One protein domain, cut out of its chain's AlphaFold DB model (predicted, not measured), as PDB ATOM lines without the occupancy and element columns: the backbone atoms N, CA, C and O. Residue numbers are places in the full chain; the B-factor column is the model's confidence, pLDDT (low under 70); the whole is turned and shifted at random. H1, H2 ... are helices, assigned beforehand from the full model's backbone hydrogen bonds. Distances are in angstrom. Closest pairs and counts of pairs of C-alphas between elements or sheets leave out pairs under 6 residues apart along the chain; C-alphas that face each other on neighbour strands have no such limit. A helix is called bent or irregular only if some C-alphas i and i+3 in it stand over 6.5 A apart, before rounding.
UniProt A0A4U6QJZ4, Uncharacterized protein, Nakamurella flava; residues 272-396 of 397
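Overview. This is residues 272 to 396 of the 397 residues of an uncharacterized protein of Nakamurella flava (UniProt A0A4U6QJZ4). Six helices form a compact ball whose core is H3 and H4, crossing at a steep angle. H1 packs on H3, H6 packs on H4, H5 folds back beside H4, and the short H2 packs on one end of H3. The printed part has 125 residues, with six named helices in the order H1 to H6 and no named strand; the class is all helix, mostly in crossed packing. It is compact, with a radius of gyration of the C-alphas of 12.6 A and spans of 34 by 33 by 26 A.

Arrangement. H1, residues 272 to 287, touches H3, residues 315 to 331; the closest C-alphas, of Val 275 and Ala 319, are 4.6 A apart. H2, residues 304 to 310, touches residues 317 to 321 of H3 alone, closest at the C-alphas of Ala 310 and Ala 317, 5.0 A. H3 touches H4, residues 334 to 350, at a steep tilt of 51 degrees, opposite ways; the closest C-alphas, of Gly 327 and Ala 337, are 4.0 A apart. H4 and H5, residues 363 to 373, form a hairpin at a shallow tilt of 12 degrees. H6, residues 379 to 396, touches H4, closest at the C-alphas of Ala 343 and Gly 388, 4.1 A. H3 and H6 are apart. Every O i to N i+4 pair is within hydrogen-bond range in H2, H4 and H5, against 10 of 12 in H1, 12 of 13 in H3 and 11 of 14 in H6.

Along the chain. H1 begins at C-alpha 272 (2.198, 31.528, -1.867) and spans 22.9 A; H3 and H4 each span 24.2 A. H1 is only just irregular, with C-alphas 277 and 280 6.8 A apart; H6 is irregular, with C-alphas 390 and 393 9.4 A apart, and ends at C-alpha 396 (-10.013, 10.705, 11.234).

Size, cuts and confidence. The printed part has no cut. The links H1 to H2 and H4 to H5 are long. Residues 292 to 296 have pLDDT under 70.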
ATOM      1  N   ALA A 272       3.572  31.132  -1.565       93.31
ATOM      2  CA  ALA A 272       2.198  31.528  -1.867       93.31
ATOM      3  C   ALA A 272       1.676  30.833  -3.134       93.31
ATOM      4  O   ALA A 272       0.510  30.443  -3.179       93.31
ATOM      5  N   GLY A 273       2.540  30.598  -4.126       94.69
ATOM      6  CA  GLY A 273       2.214  29.790  -5.300       94.69
ATOM      7  C   GLY A 273       1.846  28.345  -4.949       94.69
ATOM      8  O   GLY A 273       0.854  27.833  -5.464       94.69
ATOM      9  N   ALA A 274       2.583  27.712  -4.030       94.56
ATOM     10  CA  ALA A 274       2.281  26.351  -3.573       94.56
ATOM     11  C   ALA A 274       0.950  26.285  -2.802       94.56
ATOM     12  O   ALA A 274       0.130  25.397  -3.035       94.56
ATOM     13  N   VAL A 275       0.698  27.266  -1.930       95.81
ATOM     14  CA  VAL A 275      -0.576  27.411  -1.203       95.81
ATOM     15  C   VAL A 275      -1.747  27.616  -2.169       95.81
ATOM     16  O   VAL A 275      -2.799  26.995  -2.009       95.81
ATOM     17  N   ALA A 276      -1.573  28.445  -3.200       94.62
ATOM     18  CA  ALA A 276      -2.599  28.673  -4.213       94.62
ATOM     19  C   ALA A 276      -2.910  27.399  -5.022       94.62
ATOM     20  O   ALA A 276      -4.082  27.113  -5.280       94.62
ATOM     21  N   ASP A 277      -1.889  26.609  -5.372       94.19
ATOM     22  CA  ASP A 277      -2.056  25.335  -6.087       94.19
ATOM     23  C   ASP A 277      -2.721  24.245  -5.226       94.19
ATOM     24  O   ASP A 277      -3.418  23.372  -5.746       94.19
ATOM     25  N   ALA A 278      -2.596  24.324  -3.897       95.50
ATOM     26  CA  ALA A 278      -3.290  23.431  -2.968       95.50
ATOM     27  C   ALA A 278      -4.806  23.692  -2.897       95.50
ATOM     28  O   ALA A 278      -5.591  22.783  -2.614       95.50
ATOM     29  N   ALA A 279      -5.261  24.921  -3.164       94.62
ATOM     30  CA  ALA A 279      -6.646  25.316  -2.910       94.62
ATOM     31  C   ALA A 279      -7.711  24.452  -3.629       94.62
ATOM     32  O   ALA A 279      -8.712  24.091  -3.000       94.62
ATOM     33  N   PRO A 280      -7.550  24.057  -4.911       92.88
ATOM     34  CA  PRO A 280      -8.501  23.169  -5.577       92.88
ATOM     35  C   PRO A 280      -8.600  21.774  -4.947       92.88
ATOM     36  O   PRO A 280      -9.704  21.234  -4.881       92.88
ATOM     37  N   SER A 281      -7.489  21.170  -4.507       94.00
ATOM     38  CA  SER A 281      -7.509  19.844  -3.869       94.00
ATOM     39  C   SER A 281      -8.067  19.908  -2.451       94.00
ATOM     40  O   SER A 281      -8.846  19.033  -2.076       94.00
ATOM     41  N   LEU A 282      -7.777  20.984  -1.714       94.75
ATOM     42  CA  LEU A 282      -8.373  21.254  -0.404       94.75
ATOM     43  C   LEU A 282      -9.895  21.375  -0.492       94.75
ATOM     44  O   LEU A 282     -10.599  20.665   0.219       94.75
ATOM     45  N   ARG A 283     -10.422  22.182  -1.426       92.81
ATOM     46  CA  ARG A 283     -11.879  22.296  -1.637       92.81
ATOM     47  C   ARG A 283     -12.529  20.944  -1.934       92.81
ATOM     48  O   ARG A 283     -13.576  20.646  -1.364       92.81
ATOM     49  N   ARG A 284     -11.901  20.109  -2.775       91.56
ATOM     50  CA  ARG A 284     -12.399  18.751  -3.061       91.56
ATOM     51  C   ARG A 284     -12.428  17.872  -1.810       91.56
ATOM     52  O   ARG A 284     -13.424  17.188  -1.585       91.56
ATOM     53  N   LEU A 285     -11.378  17.898  -0.991       92.94
ATOM     54  CA  LEU A 285     -11.346  17.097   0.230       92.94
ATOM     55  C   LEU A 285     -12.399  17.564   1.242       92.94
ATOM     56  O   LEU A 285     -13.121  16.730   1.777       92.94
ATOM     57  N   VAL A 286     -12.552  18.879   1.435       92.50
ATOM     58  CA  VAL A 286     -13.584  19.460   2.313       92.50
ATOM     59  C   VAL A 286     -14.984  19.020   1.883       92.50
ATOM     60  O   VAL A 286     -15.776  18.612   2.726       92.50
ATOM     61  N   THR A 287     -15.292  19.037   0.578       89.19
ATOM     62  CA  THR A 287     -16.609  18.588   0.085       89.19
ATOM     63  C   THR A 287     -16.904  17.116   0.360       89.19
ATOM     64  O   THR A 287     -18.069  16.748   0.474       89.19
ATOM     65  N   GLY A 288     -15.868  16.279   0.448       87.44
ATOM     66  CA  GLY A 288     -15.987  14.855   0.756       87.44
ATOM     67  C   GLY A 288     -15.779  14.518   2.234       87.44
ATOM     68  O   GLY A 288     -15.786  13.337   2.575       87.44
ATOM     69  N   TRP A 289     -15.562  15.512   3.102       90.25
ATOM     70  CA  TRP A 289     -15.190  15.265   4.491       90.25
ATOM     71  C   TRP A 289     -16.388  14.766   5.321       90.25
ATOM     72  O   TRP A 289     -17.446  15.408   5.313       90.25
ATOM     73  N   PRO A 290     -16.258  13.653   6.070       83.69
ATOM     74  CA  PRO A 290     -17.336  13.126   6.902       83.69
ATOM     75  C   PRO A 290     -17.845  14.159   7.916       83.69
ATOM     76  O   PRO A 290     -17.069  14.750   8.661       83.69
ATOM     77  N   GLY A 291     -19.161  14.380   7.953       72.69
ATOM     78  CA  GLY A 291     -19.786  15.329   8.883       72.69
ATOM     79  C   GLY A 291     -19.624  16.812   8.517       72.69
ATOM     80  O   GLY A 291     -20.155  17.663   9.230       72.69
ATOM     81  N   GLY A 292     -18.954  17.142   7.407       62.97
ATOM     82  CA  GLY A 292     -18.849  18.516   6.918       62.97
ATOM     83  C   GLY A 292     -20.179  19.034   6.360       62.97
ATOM     84  O   GLY A 292     -20.759  18.443   5.449       62.97
ATOM     85  N   SER A 293     -20.668  20.166   6.874       53.47
ATOM     86  CA  SER A 293     -21.737  20.925   6.216       53.47
ATOM     87  C   SER A 293     -21.156  21.711   5.039       53.47
ATOM     88  O   SER A 293     -20.136  22.377   5.200       53.47
ATOM     89  N   ALA A 294     -21.818  21.661   3.883       53.69
ATOM     90  CA  ALA A 294     -21.437  22.265   2.603       53.69
ATOM     91  C   ALA A 294     -21.353  23.815   2.580       53.69
ATOM     92  O   ALA A 294     -21.977  24.464   1.745       53.69
ATOM     93  N   ALA A 295     -20.558  24.428   3.455       54.44
ATOM     94  CA  ALA A 295     -20.174  25.833   3.363       54.44
ATOM     95  C   ALA A 295     -18.737  25.916   2.828       54.44
ATOM     96  O   ALA A 295     -17.793  26.193   3.562       54.44
ATOM     97  N   VAL A 296     -18.562  25.606   1.541       55.28
ATOM     98  CA  VAL A 296     -17.260  25.706   0.864       55.28
ATOM     99  C   VAL A 296     -16.964  27.183   0.610       55.28
ATOM    100  O   VAL A 296     -17.356  27.741  -0.413       55.28
ATOM    101  N   GLY A 297     -16.313  27.825   1.575       70.12
ATOM    102  CA  GLY A 297     -15.538  29.036   1.326       70.12
ATOM    103  C   GLY A 297     -14.193  28.699   0.683       70.12
ATOM    104  O   GLY A 297     -13.863  27.531   0.452       70.12
ATOM    105  N   ASP A 298     -13.394  29.724   0.406       81.12
ATOM    106  CA  ASP A 298     -11.988  29.500   0.089       81.12
ATOM    107  C   ASP A 298     -11.244  28.943   1.315       81.12
ATOM    108  O   ASP A 298     -11.567  29.331   2.444       81.12
ATOM    109  N   PRO A 299     -10.266  28.032   1.119       87.12
ATOM    110  CA  PRO A 299      -9.393  27.580   2.195       87.12
ATOM    111  C   PRO A 299      -8.815  28.776   2.963       87.12
ATOM    112  O   PRO A 299      -8.380  29.744   2.326       87.12
ATOM    113  N   PRO A 300      -8.805  28.744   4.308       91.44
ATOM    114  CA  PRO A 300      -8.186  29.806   5.081       91.44
ATOM    115  C   PRO A 300      -6.706  29.927   4.714       91.44
ATOM    116  O   PRO A 300      -6.041  28.945   4.375       91.44
ATOM    117  N   SER A 301      -6.185  31.151   4.785       91.44
ATOM    118  CA  SER A 301      -4.748  31.363   4.626       91.44
ATOM    119  C   SER A 301      -3.996  30.699   5.788       91.44
ATOM    120  O   SER A 301      -4.464  30.806   6.922       91.44
ATOM    121  N   PRO A 302      -2.855  30.033   5.536       94.88
ATOM    122  CA  PRO A 302      -2.030  29.479   6.602       94.88
ATOM    123  C   PRO A 302      -1.468  30.571   7.513       94.88
ATOM    124  O   PRO A 302      -1.187  31.685   7.058       94.88
ATOM    125  N   ASP A 303      -1.213  30.220   8.772       92.12
ATOM    126  CA  ASP A 303      -0.518  31.102   9.700       92.12
ATOM    127  C   ASP A 303       0.925  31.358   9.246       92.12
ATOM    128  O   ASP A 303       1.628  30.470   8.757       92.12
ATOM    129  N   ALA A 304       1.412  32.583   9.466       93.44
ATOM    130  CA  ALA A 304       2.781  32.958   9.112       93.44
ATOM    131  C   ALA A 304       3.837  32.097   9.830       93.44
ATOM    132  O   ALA A 304       4.905  31.857   9.273       93.44
ATOM    133  N   ALA A 305       3.531  31.619  11.041       92.56
ATOM    134  CA  ALA A 305       4.402  30.728  11.803       92.56
ATOM    135  C   ALA A 305       4.530  29.343  11.147       92.56
ATOM    136  O   ALA A 305       5.639  28.824  11.052       92.56
ATOM    137  N   ASP A 306       3.434  28.778  10.632       94.25
ATOM    138  CA  ASP A 306       3.470  27.489   9.932       94.25
ATOM    139  C   ASP A 306       4.197  27.613   8.583       94.25
ATOM    140  O   ASP A 306       4.956  26.724   8.199       94.25
ATOM    141  N   LEU A 307       4.046  28.747   7.887       94.50
ATOM    142  CA  LEU A 307       4.817  29.032   6.671       94.50
ATOM    143  C   LEU A 307       6.312  29.211   6.942       94.50
ATOM    144  O   LEU A 307       7.117  28.836   6.093       94.50
ATOM    145  N   ASP A 308       6.695  29.790   8.083       93.06
ATOM    146  CA  ASP A 308       8.099  29.900   8.489       93.06
ATOM    147  C   ASP A 308       8.681  28.527   8.853       93.06
ATOM    148  O   ASP A 308       9.744  28.163   8.349       93.06
ATOM    149  N   ALA A 309       7.933  27.724   9.618       93.00
ATOM    150  CA  ALA A 309       8.300  26.352   9.968       93.00
ATOM    151  C   ALA A 309       8.435  25.439   8.737       93.00
ATOM    152  O   ALA A 309       9.281  24.554   8.725       93.00
ATOM    153  N   ALA A 310       7.652  25.671   7.680       94.88
ATOM    154  CA  ALA A 310       7.720  24.906   6.436       94.88
ATOM    155  C   ALA A 310       8.987  25.172   5.597       94.88
ATOM    156  O   ALA A 310       9.364  24.333   4.774       94.88
ATOM    157  N   ARG A 311       9.648  26.328   5.774       92.50
ATOM    158  CA  ARG A 311      10.758  26.781   4.907       92.50
ATOM    159  C   ARG A 311      11.900  25.774   4.739       92.50
ATOM    160  O   ARG A 311      12.387  25.675   3.613       92.50
ATOM    161  N   PRO A 312      12.358  25.057   5.781       93.06
ATOM    162  CA  PRO A 312      13.468  24.117   5.645       93.06
ATOM    163  C   PRO A 312      13.105  22.843   4.875       93.06
ATOM    164  O   PRO A 312      14.012  22.151   4.422       93.06
ATOM    165  N   PHE A 313      11.812  22.523   4.752       92.06
ATOM    166  CA  PHE A 313      11.351  21.234   4.233       92.06
ATOM    167  C   PHE A 313      10.976  21.300   2.757       92.06
ATOM    168  O   PHE A 313      11.350  20.408   2.008       92.06
ATOM    169  N   GLY A 314      10.318  22.379   2.319       91.50
ATOM    170  CA  GLY A 314      10.053  22.603   0.900       91.50
ATOM    171  C   GLY A 314       8.684  23.205   0.596       91.50
ATOM    172  O   GLY A 314       7.987  23.755   1.451       91.50
ATOM    173  N   GLN A 315       8.316  23.172  -0.684       93.25
ATOM    174  CA  GLN A 315       7.094  23.817  -1.172       93.25
ATOM    175  C   GLN A 315       5.837  23.002  -0.872       93.25
ATOM    176  O   GLN A 315       4.762  23.585  -0.722       93.25
ATOM    177  N   PHE A 316       5.955  21.680  -0.746       94.94
ATOM    178  CA  PHE A 316       4.842  20.849  -0.316       94.94
ATOM    179  C   PHE A 316       4.558  21.054   1.172       94.94
ATOM    180  O   PHE A 316       3.390  21.118   1.545       94.94
ATOM    181  N   ALA A 317       5.580  21.287   2.005       96.81
ATOM    182  CA  ALA A 317       5.369  21.718   3.390       96.81
ATOM    183  C   ALA A 317       4.565  23.030   3.454       96.81
ATOM    184  O   ALA A 317       3.602  23.133   4.211       96.81
ATOM    185  N   ALA A 318       4.869  24.019   2.606       96.75
ATOM    186  CA  ALA A 318       4.084  25.257   2.553       96.75
ATOM    187  C   ALA A 318       2.611  25.011   2.162       96.75
ATOM    188  O   ALA A 318       1.704  25.606   2.743       96.75
ATOM    189  N   ALA A 319       2.355  24.103   1.217       97.44
ATOM    190  CA  ALA A 319       1.001  23.677   0.870       97.44
ATOM    191  C   ALA A 319       0.316  22.900   2.016       97.44
ATOM    192  O   ALA A 319      -0.870  23.105   2.281       97.44
ATOM    193  N   ALA A 320       1.060  22.071   2.751       98.06
ATOM    194  CA  ALA A 320       0.570  21.351   3.924       98.06
ATOM    195  C   ALA A 320       0.184  22.299   5.074       98.06
ATOM    196  O   ALA A 320      -0.756  22.002   5.809       98.06
ATOM    197  N   ALA A 321       0.807  23.478   5.185       97.94
ATOM    198  CA  ALA A 321       0.360  24.523   6.110       97.94
ATOM    199  C   ALA A 321      -1.075  24.991   5.789       97.94
ATOM    200  O   ALA A 321      -1.886  25.195   6.693       97.94
ATOM    201  N   ALA A 322      -1.437  25.082   4.503       97.38
ATOM    202  CA  ALA A 322      -2.815  25.371   4.091       97.38
ATOM    203  C   ALA A 322      -3.765  24.215   4.422       97.38
ATOM    204  O   ALA A 322      -4.908  24.448   4.825       97.38
ATOM    205  N   ALA A 323      -3.293  22.972   4.302       97.88
ATOM    206  CA  ALA A 323      -4.051  21.795   4.713       97.88
ATOM    207  C   ALA A 323      -4.311  21.771   6.224       97.88
ATOM    208  O   ALA A 323      -5.433  21.483   6.628       97.88
ATOM    209  N   LEU A 324      -3.334  22.151   7.051       97.50
ATOM    210  CA  LEU A 324      -3.505  22.276   8.501       97.50
ATOM    211  C   LEU A 324      -4.513  23.369   8.867       97.50
ATOM    212  O   LEU A 324      -5.438  23.101   9.631       97.50
ATOM    213  N   ALA A 325      -4.394  24.565   8.285       96.38
ATOM    214  CA  ALA A 325      -5.343  25.653   8.530       96.38
ATOM    215  C   ALA A 325      -6.774  25.267   8.111       96.38
ATOM    216  O   ALA A 325      -7.734  25.470   8.858       96.38
ATOM    217  N   THR A 326      -6.917  24.642   6.937       95.88
ATOM    218  CA  THR A 326      -8.204  24.127   6.447       95.88
ATOM    219  C   THR A 326      -8.748  23.039   7.366       95.88
ATOM    220  O   THR A 326      -9.912  23.078   7.753       95.88
ATOM    221  N   GLY A 327      -7.901  22.090   7.759       94.88
ATOM    222  CA  GLY A 327      -8.259  20.998   8.651       94.88
ATOM    223  C   GLY A 327      -8.703  21.486  10.024       94.88
ATOM    224  O   GLY A 327      -9.683  20.974  10.559       94.88
ATOM    225  N   HIS A 328      -8.056  22.513  10.576       94.06
ATOM    226  CA  HIS A 328      -8.474  23.121  11.838       94.06
ATOM    227  C   HIS A 328      -9.852  23.785  11.698       94.06
ATOM    228  O   HIS A 328     -10.715  23.583  12.549       94.06
ATOM    229  N   ALA A 329     -10.112  24.491  10.593       92.81
ATOM    230  CA  ALA A 329     -11.429  25.072  10.319       92.81
ATOM    231  C   ALA A 329     -12.536  24.010  10.149       92.81
ATOM    232  O   ALA A 329     -13.679  24.249  10.534       92.81
ATOM    233  N   VAL A 330     -12.205  22.839   9.594       91.56
ATOM    234  CA  VAL A 330     -13.150  21.728   9.382       91.56
ATOM    235  C   VAL A 330     -13.406  20.930  10.660       91.56
ATOM    236  O   VAL A 330     -14.536  20.526  10.920       91.56
ATOM    237  N   THR A 331     -12.361  20.666  11.442       91.94
ATOM    238  CA  THR A 331     -12.404  19.704  12.556       91.94
ATOM    239  C   THR A 331     -12.463  20.359  13.935       91.94
ATOM    240  O   THR A 331     -12.777  19.685  14.913       91.94
ATOM    241  N   GLY A 332     -12.144  21.651  14.037       92.12
ATOM    242  CA  GLY A 332     -12.125  22.405  15.292       92.12
ATOM    243  C   GLY A 332     -11.021  22.002  16.274       92.12
ATOM    244  O   GLY A 332     -11.111  22.352  17.449       92.12
ATOM    245  N   SER A 333     -10.007  21.239  15.846       93.88
ATOM    246  CA  SER A 333      -8.906  20.803  16.716       93.88
ATOM    247  C   SER A 333      -7.595  20.600  15.956       93.88
ATOM    248  O   SER A 333      -7.594  20.314  14.762       93.88
ATOM    249  N   ASP A 334      -6.465  20.674  16.662       95.38
ATOM    250  CA  ASP A 334      -5.142  20.467  16.058       95.38
ATOM    251  C   ASP A 334      -4.851  19.004  15.706       95.38
ATOM    252  O   ASP A 334      -4.150  18.730  14.732       95.38
ATOM    253  N   ILE A 335      -5.412  18.056  16.464       96.38
ATOM    254  CA  ILE A 335      -5.347  16.621  16.148       96.38
ATOM    255  C   ILE A 335      -6.152  16.340  14.874       96.38
ATOM    256  O   ILE A 335      -5.648  15.699  13.954       96.38
ATOM    257  N   GLY A 336      -7.374  16.877  14.781       96.00
ATOM    258  CA  GLY A 336      -8.192  16.772  13.575       96.00
ATOM    259  C   GLY A 336      -7.542  17.456  12.370       96.00
ATOM    260  O   GLY A 336      -7.545  16.894  11.276       96.00
ATOM    261  N   ALA A 337      -6.901  18.612  12.571       96.38
ATOM    262  CA  ALA A 337      -6.132  19.302  11.541       96.38
ATOM    263  C   ALA A 337      -4.967  18.453  11.013       96.38
ATOM    264  O   ALA A 337      -4.775  18.367   9.801       96.38
ATOM    265  N   ALA A 338      -4.217  17.794  11.902       98.00
ATOM    266  CA  ALA A 338      -3.134  16.898  11.511       98.00
ATOM    267  C   ALA A 338      -3.656  15.692  10.712       98.00
ATOM    268  O   ALA A 338      -3.091  15.366   9.670       98.00
ATOM    269  N   CYS A 339      -4.775  15.090  11.135       97.81
ATOM    270  CA  CYS A 339      -5.410  14.010  10.376       97.81
ATOM    271  C   CYS A 339      -5.883  14.462   8.994       97.81
ATOM    272  O   CYS A 339      -5.615  13.805   7.989       97.81
ATOM    273  N   PHE A 340      -6.525  15.629   8.920       97.50
ATOM    274  CA  PHE A 340      -6.927  16.238   7.657       97.50
ATOM    275  C   PHE A 340      -5.732  16.472   6.732       97.50
ATOM    276  O   PHE A 340      -5.806  16.141   5.550       97.50
ATOM    277  N   ALA A 341      -4.621  16.996   7.257       98.06
ATOM    278  CA  ALA A 341      -3.401  17.194   6.485       98.06
ATOM    279  C   ALA A 341      -2.842  15.865   5.949       98.06
ATOM    280  O   ALA A 341      -2.495  15.800   4.774       98.06
ATOM    281  N   GLY A 342      -2.837  14.796   6.751       97.94
ATOM    282  CA  GLY A 342      -2.454  13.454   6.294       97.94
ATOM    283  C   GLY A 342      -3.352  12.931   5.169       97.94
ATOM    284  O   GLY A 342      -2.858  12.494   4.127       97.94
ATOM    285  N   ALA A 343      -4.673  13.055   5.330       97.31
ATOM    286  CA  ALA A 343      -5.656  12.646   4.323       97.31
ATOM    287  C   ALA A 343      -5.540  13.451   3.021       97.31
ATOM    288  O   ALA A 343      -5.664  12.901   1.925       97.31
ATOM    289  N   TRP A 344      -5.266  14.752   3.125       97.38
ATOM    290  CA  TRP A 344      -4.983  15.606   1.976       97.38
ATOM    291  C   TRP A 344      -3.693  15.202   1.270       97.38
ATOM    292  O   TRP A 344      -3.701  15.047   0.046       97.38
ATOM    293  N   THR A 345      -2.617  14.965   2.021       96.94
ATOM    294  CA  THR A 345      -1.342  14.502   1.472       96.94
ATOM    295  C   THR A 345      -1.539  13.195   0.698       96.94
ATOM    296  O   THR A 345      -1.102  13.112  -0.448       96.94
ATOM    297  N   ALA A 346      -2.286  12.224   1.238       94.38
ATOM    298  CA  ALA A 346      -2.621  10.970   0.544       94.38
ATOM    299  C   ALA A 346      -3.455  11.182  -0.732       94.38
ATOM    300  O   ALA A 346      -3.197  10.579  -1.780       94.38
ATOM    301  N   ALA A 347      -4.454  12.065  -0.682       93.88
ATOM    302  CA  ALA A 347      -5.304  12.362  -1.832       93.88
ATOM    303  C   ALA A 347      -4.528  13.028  -2.982       93.88
ATOM    304  O   ALA A 347      -4.779  12.742  -4.153       93.88
ATOM    305  N   VAL A 348      -3.586  13.917  -2.668       93.06
ATOM    306  CA  VAL A 348      -2.790  14.633  -3.674       93.06
ATOM    307  C   VAL A 348      -1.688  13.745  -4.263       93.06
ATOM    308  O   VAL A 348      -1.421  13.814  -5.460       93.06
ATOM    309  N   THR A 349      -1.084  12.862  -3.468       89.94
ATOM    310  CA  THR A 349       0.004  11.977  -3.924       89.94
ATOM    311  C   THR A 349      -0.490  10.731  -4.664       89.94
ATOM    312  O   THR A 349       0.265  10.147  -5.443       89.94
ATOM    313  N   SER A 350      -1.743  10.316  -4.464       87.75
ATOM    314  CA  SER A 350      -2.352   9.191  -5.194       87.75
ATOM    315  C   SER A 350      -2.797   9.550  -6.616       87.75
ATOM    316  O   SER A 350      -2.873   8.674  -7.477       87.75
ATOM    317  N   ALA A 351      -3.047  10.832  -6.888       83.94
ATOM    318  CA  ALA A 351      -3.420  11.339  -8.208       83.94
ATOM    319  C   ALA A 351      -2.675  12.652  -8.528       83.94
ATOM    320  O   ALA A 351      -3.310  13.707  -8.645       83.94
ATOM    321  N   PRO A 352      -1.334  12.609  -8.654       81.69
ATOM    322  CA  PRO A 352      -0.537  13.816  -8.806       81.69
ATOM    323  C   PRO A 352      -0.765  14.470 -10.169       81.69
ATOM    324  O   PRO A 352      -0.890  13.800 -11.198       81.69
ATOM    325  N   THR A 353      -0.762  15.800 -10.193       77.19
ATOM    326  CA  THR A 353      -0.659  16.561 -11.440       77.19
ATOM    327  C   THR A 353       0.801  16.595 -11.884       77.19
ATOM    328  O   THR A 353       1.701  16.803 -11.074       77.19
ATOM    329  N   THR A 354       1.074  16.384 -13.175       78.12
ATOM    330  CA  THR A 354       2.448  16.426 -13.698       78.12
ATOM    331  C   THR A 354       3.102  17.771 -13.370       78.12
ATOM    332  O   THR A 354       2.630  18.811 -13.825       78.12
ATOM    333  N   GLY A 355       4.186  17.742 -12.591       76.56
ATOM    334  CA  GLY A 355       4.918  18.940 -12.164       76.56
ATOM    335  C   GLY A 355       4.251  19.767 -11.055       76.56
ATOM    336  O   GLY A 355       4.786  20.817 -10.710       76.56
ATOM    337  N   GLY A 356       3.120  19.322 -10.497       84.88
ATOM    338  CA  GLY A 356       2.421  19.990  -9.392       84.88
ATOM    339  C   GLY A 356       2.637  19.321  -8.031       84.88
ATOM    340  O   GLY A 356       3.576  18.539  -7.836       84.88
ATOM    341  N   LEU A 357       1.769  19.639  -7.067       89.75
ATOM    342  CA  LEU A 357       1.765  19.011  -5.741       89.75
ATOM    343  C   LEU A 357       1.519  17.494  -5.829       89.75
ATOM    344  O   LEU A 357       0.698  17.022  -6.613       89.75
ATOM    345  N   GLY A 358       2.228  16.731  -5.000       86.44
ATOM    346  CA  GLY A 358       2.150  15.272  -4.895       86.44
ATOM    347  C   GLY A 358       2.994  14.531  -5.925       86.44
ATOM    348  O   GLY A 358       3.146  13.315  -5.821       86.44
ATOM    349  N   ALA A 359       3.535  15.225  -6.930       85.31
ATOM    350  CA  ALA A 359       4.278  14.603  -8.019       85.31
ATOM    351  C   ALA A 359       5.662  14.090  -7.602       85.31
ATOM    352  O   ALA A 359       6.216  13.237  -8.296       85.31
ATOM    353  N   TRP A 360       6.226  14.575  -6.494       86.38
ATOM    354  CA  TRP A 360       7.561  14.187  -6.040       86.38
ATOM    355  C   TRP A 360       7.497  13.207  -4.875       86.38
ATOM    356  O   TRP A 360       6.605  13.283  -4.036       86.38
ATOM    357  N   ALA A 361       8.459  12.286  -4.809       83.00
ATOM    358  CA  ALA A 361       8.481  11.271  -3.756       83.00
ATOM    359  C   ALA A 361       8.711  11.833  -2.347       83.00
ATOM    360  O   ALA A 361       8.265  11.195  -1.397       83.00
ATOM    361  N   GLY A 362       9.367  12.992  -2.222       87.38
ATOM    362  CA  GLY A 362       9.591  13.669  -0.942       87.38
ATOM    363  C   GLY A 362       8.386  14.458  -0.419       87.38
ATOM    364  O   GLY A 362       8.359  14.796   0.759       87.38
ATOM    365  N   ASP A 363       7.361  14.706  -1.246       91.69
ATOM    366  CA  ASP A 363       6.198  15.522  -0.867       91.69
ATOM    367  C   ASP A 363       5.510  15.041   0.433       91.69
ATOM    368  O   ASP A 363       5.259  15.867   1.314       91.69
ATOM    369  N   PRO A 364       5.242  13.733   0.635       93.25
ATOM    370  CA  PRO A 364       4.666  13.260   1.891       93.25
ATOM    371  C   PRO A 364       5.530  13.558   3.122       93.25
ATOM    372  O   PRO A 364       4.995  13.922   4.171       93.25
ATOM    373  N   ASP A 365       6.852  13.436   2.986       93.88
ATOM    374  CA  ASP A 365       7.796  13.676   4.075       93.88
ATOM    375  C   ASP A 365       7.892  15.162   4.418       93.88
ATOM    376  O   ASP A 365       7.964  15.502   5.595       93.88
ATOM    377  N   GLU A 366       7.802  16.058   3.429       95.06
ATOM    378  CA  GLU A 366       7.720  17.503   3.678       95.06
ATOM    379  C   GLU A 366       6.496  17.863   4.542       95.06
ATOM    380  O   GLU A 366       6.589  18.682   5.460       95.06
ATOM    381  N   ALA A 367       5.339  17.242   4.277       97.25
ATOM    382  CA  ALA A 367       4.134  17.462   5.079       97.25
ATOM    383  C   ALA A 367       4.263  16.890   6.496       97.25
ATOM    384  O   ALA A 367       3.884  17.558   7.462       97.25
ATOM    385  N   LEU A 368       4.808  15.678   6.629       97.25
ATOM    386  CA  LEU A 368       5.083  15.070   7.930       97.25
ATOM    387  C   LEU A 368       6.048  15.930   8.756       97.25
ATOM    388  O   LEU A 368       5.814  16.160   9.945       97.25
ATOM    389  N   ASP A 369       7.110  16.425   8.124       96.56
ATOM    390  CA  ASP A 369       8.112  17.274   8.756       96.56
ATOM    391  C   ASP A 369       7.520  18.575   9.281       96.56
ATOM    392  O   ASP A 369       7.816  18.960  10.415       96.56
ATOM    393  N   LEU A 370       6.631  19.217   8.517       97.25
ATOM    394  CA  LEU A 370       5.885  20.361   9.026       97.25
ATOM    395  C   LEU A 370       5.091  19.973  10.279       97.25
ATOM    396  O   LEU A 370       5.247  20.607  11.317       97.25
ATOM    397  N   VAL A 371       4.266  18.921  10.222       96.94
ATOM    398  CA  VAL A 371       3.409  18.530  11.358       96.94
ATOM    399  C   VAL A 371       4.219  18.278  12.630       96.94
ATOM    400  O   VAL A 371       3.819  18.732  13.702       96.94
ATOM    401  N   ARG A 372       5.357  17.583  12.522       94.12
ATOM    402  CA  ARG A 372       6.169  17.185  13.682       94.12
ATOM    403  C   ARG A 372       7.116  18.270  14.203       94.12
ATOM    404  O   ARG A 372       7.601  18.141  15.324       94.12
ATOM    405  N   SER A 373       7.402  19.303  13.409       91.88
ATOM    406  CA  SER A 373       8.310  20.404  13.778       91.88
ATOM    407  C   SER A 373       7.595  21.638  14.331       91.88
ATOM    408  O   SER A 373       8.249  22.539  14.861       91.88
ATOM    409  N   ARG A 374       6.258  21.688  14.237       92.38
ATOM    410  CA  ARG A 374       5.462  22.805  14.757       92.38
ATOM    411  C   ARG A 374       5.662  22.989  16.266       92.38
ATOM    412  O   ARG A 374       5.709  22.002  17.009       92.38
ATOM    413  N   PRO A 375       5.711  24.239  16.757       87.56
ATOM    414  CA  PRO A 375       5.681  24.505  18.189       87.56
ATOM    415  C   PRO A 375       4.462  23.844  18.843       87.56
ATOM    416  O   PRO A 375       3.332  24.045  18.406       87.56
ATOM    417  N   GLY A 376       4.694  23.050  19.889       87.81
ATOM    418  CA  GLY A 376       3.627  22.328  20.583       87.81
ATOM    419  C   GLY A 376       3.125  21.068  19.871       87.81
ATOM    420  O   GLY A 376       2.109  20.527  20.298       87.81
ATOM    421  N   ALA A 377       3.814  20.588  18.827       92.62
ATOM    422  CA  ALA A 377       3.501  19.307  18.201       92.62
ATOM    423  C   ALA A 377       3.487  18.170  19.234       92.62
ATOM    424  O   ALA A 377       4.371  18.051  20.084       92.62
ATOM    425  N   THR A 378       2.467  17.319  19.146       95.06
ATOM    426  CA  THR A 378       2.232  16.211  20.077       95.06
ATOM    427  C   THR A 378       2.266  14.863  19.370       95.06
ATOM    428  O   THR A 378       1.981  14.754  18.175       95.06
ATOM    429  N   THR A 379       2.503  13.796  20.137       94.19
ATOM    430  CA  THR A 379       2.286  12.415  19.682       94.19
ATOM    431  C   THR A 379       0.894  12.220  19.073       94.19
ATOM    432  O   THR A 379       0.760  11.543  18.059       94.19
ATOM    433  N   GLY A 380      -0.140  12.843  19.649       95.81
ATOM    434  CA  GLY A 380      -1.509  12.750  19.135       95.81
ATOM    435  C   GLY A 380      -1.645  13.282  17.707       95.81
ATOM    436  O   GLY A 380      -2.276  12.637  16.877       95.81
ATOM    437  N   GLN A 381      -1.004  14.411  17.391       96.75
ATOM    438  CA  GLN A 381      -0.995  14.963  16.031       96.75
ATOM    439  C   GLN A 381      -0.201  14.089  15.056       96.75
ATOM    440  O   GLN A 381      -0.640  13.902  13.926       96.75
ATOM    441  N   LEU A 382       0.929  13.522  15.490       95.56
ATOM    442  CA  LEU A 382       1.727  12.606  14.670       95.56
ATOM    443  C   LEU A 382       0.927  11.347  14.291       95.56
ATOM    444  O   LEU A 382       0.866  10.975  13.121       95.56
ATOM    445  N   VAL A 383       0.274  10.724  15.278       95.81
ATOM    446  CA  VAL A 383      -0.588   9.548  15.077       95.81
ATOM    447  C   VAL A 383      -1.781   9.896  14.189       95.81
ATOM    448  O   VAL A 383      -2.111   9.141  13.279       95.81
ATOM    449  N   ALA A 384      -2.406  11.053  14.413       97.25
ATOM    450  CA  ALA A 384      -3.536  11.507  13.616       97.25
ATOM    451  C   ALA A 384      -3.146  11.759  12.153       97.25
ATOM    452  O   ALA A 384      -3.850  11.307  11.254       97.25
ATOM    453  N   PHE A 385      -2.003  12.404  11.897       98.12
ATOM    454  CA  PHE A 385      -1.475  12.565  10.541       98.12
ATOM    455  C   PHE A 385      -1.280  11.214   9.848       98.12
ATOM    456  O   PHE A 385      -1.740  11.042   8.721       98.12
ATOM    457  N   ALA A 386      -0.666  10.241  10.527       96.31
ATOM    458  CA  ALA A 386      -0.481   8.901   9.977       96.31
ATOM    459  C   ALA A 386      -1.818   8.198   9.680       96.31
ATOM    460  O   ALA A 386      -1.968   7.599   8.617       96.31
ATOM    461  N   ALA A 387      -2.811   8.321  10.566       96.44
ATOM    462  CA  ALA A 387      -4.144   7.757  10.351       96.44
ATOM    463  C   ALA A 387      -4.830   8.361   9.113       96.44
ATOM    464  O   ALA A 387      -5.375   7.629   8.285       96.44
ATOM    465  N   GLY A 388      -4.748   9.684   8.947       96.94
ATOM    466  CA  GLY A 388      -5.247  10.368   7.757       96.94
ATOM    467  C   GLY A 388      -4.504   9.955   6.487       96.94
ATOM    468  O   GLY A 388      -5.128   9.723   5.456       96.94
ATOM    469  N   TRP A 389      -3.180   9.812   6.557       95.81
ATOM    470  CA  TRP A 389      -2.355   9.347   5.441       95.81
ATOM    471  C   TRP A 389      -2.740   7.931   4.978       95.81
ATOM    472  O   TRP A 389      -2.913   7.697   3.784       95.81
ATOM    473  N   GLN A 390      -2.935   7.002   5.916       92.50
ATOM    474  CA  GLN A 390      -3.211   5.592   5.614       92.50
ATOM    475  C   GLN A 390      -4.660   5.326   5.204       92.50
ATOM    476  O   GLN A 390      -4.936   4.472   4.360       92.50
ATOM    477  N   HIS A 391      -5.606   6.014   5.842       93.44
ATOM    478  CA  HIS A 391      -7.028   5.677   5.759       93.44
ATOM    479  C   HIS A 391      -7.884   6.829   5.227       93.44
ATOM    480  O   HIS A 391      -9.115   6.749   5.227       93.44
ATOM    481  N   GLY A 392      -7.252   7.909   4.760       94.50
ATOM    482  CA  GLY A 392      -7.950   9.101   4.304       94.50
ATOM    483  C   GLY A 392      -8.854   9.679   5.402       94.50
ATOM    484  O   GLY A 392      -8.578   9.522   6.594       94.50
ATOM    485  N   PRO A 393      -9.975  10.320   5.028       93.50
ATOM    486  CA  PRO A 393     -10.920  10.882   5.994       93.50
ATOM    487  C   PRO A 393     -11.542   9.860   6.960       93.50
ATOM    488  O   PRO A 393     -12.013  10.242   8.029       93.50
ATOM    489  N   ASP A 394     -11.566   8.572   6.605       91.81
ATOM    490  CA  ASP A 394     -12.125   7.527   7.469       91.81
ATOM    491  C   ASP A 394     -11.216   7.211   8.662       91.81
ATOM    492  O   ASP A 394     -11.724   6.826   9.715       91.81
ATOM    493  N   GLY A 395      -9.906   7.455   8.540       90.75
ATOM    494  CA  GLY A 395      -8.952   7.364   9.650       90.75
ATOM    495  C   GLY A 395      -9.083   8.478  10.689       90.75
ATOM    496  O   GLY A 395      -8.468   8.395  11.746       90.75
ATOM    497  N   CYS A 396      -9.873   9.513  10.398       89.75
ATOM    498  CA  CYS A 396     -10.013  10.705  11.234       89.75
ATOM    499  C   CYS A 396     -11.256  10.695  12.135       89.75
ATOM    500  O   CYS A 396     -11.636  11.753  12.641       89.75
TER     501      CYS A 396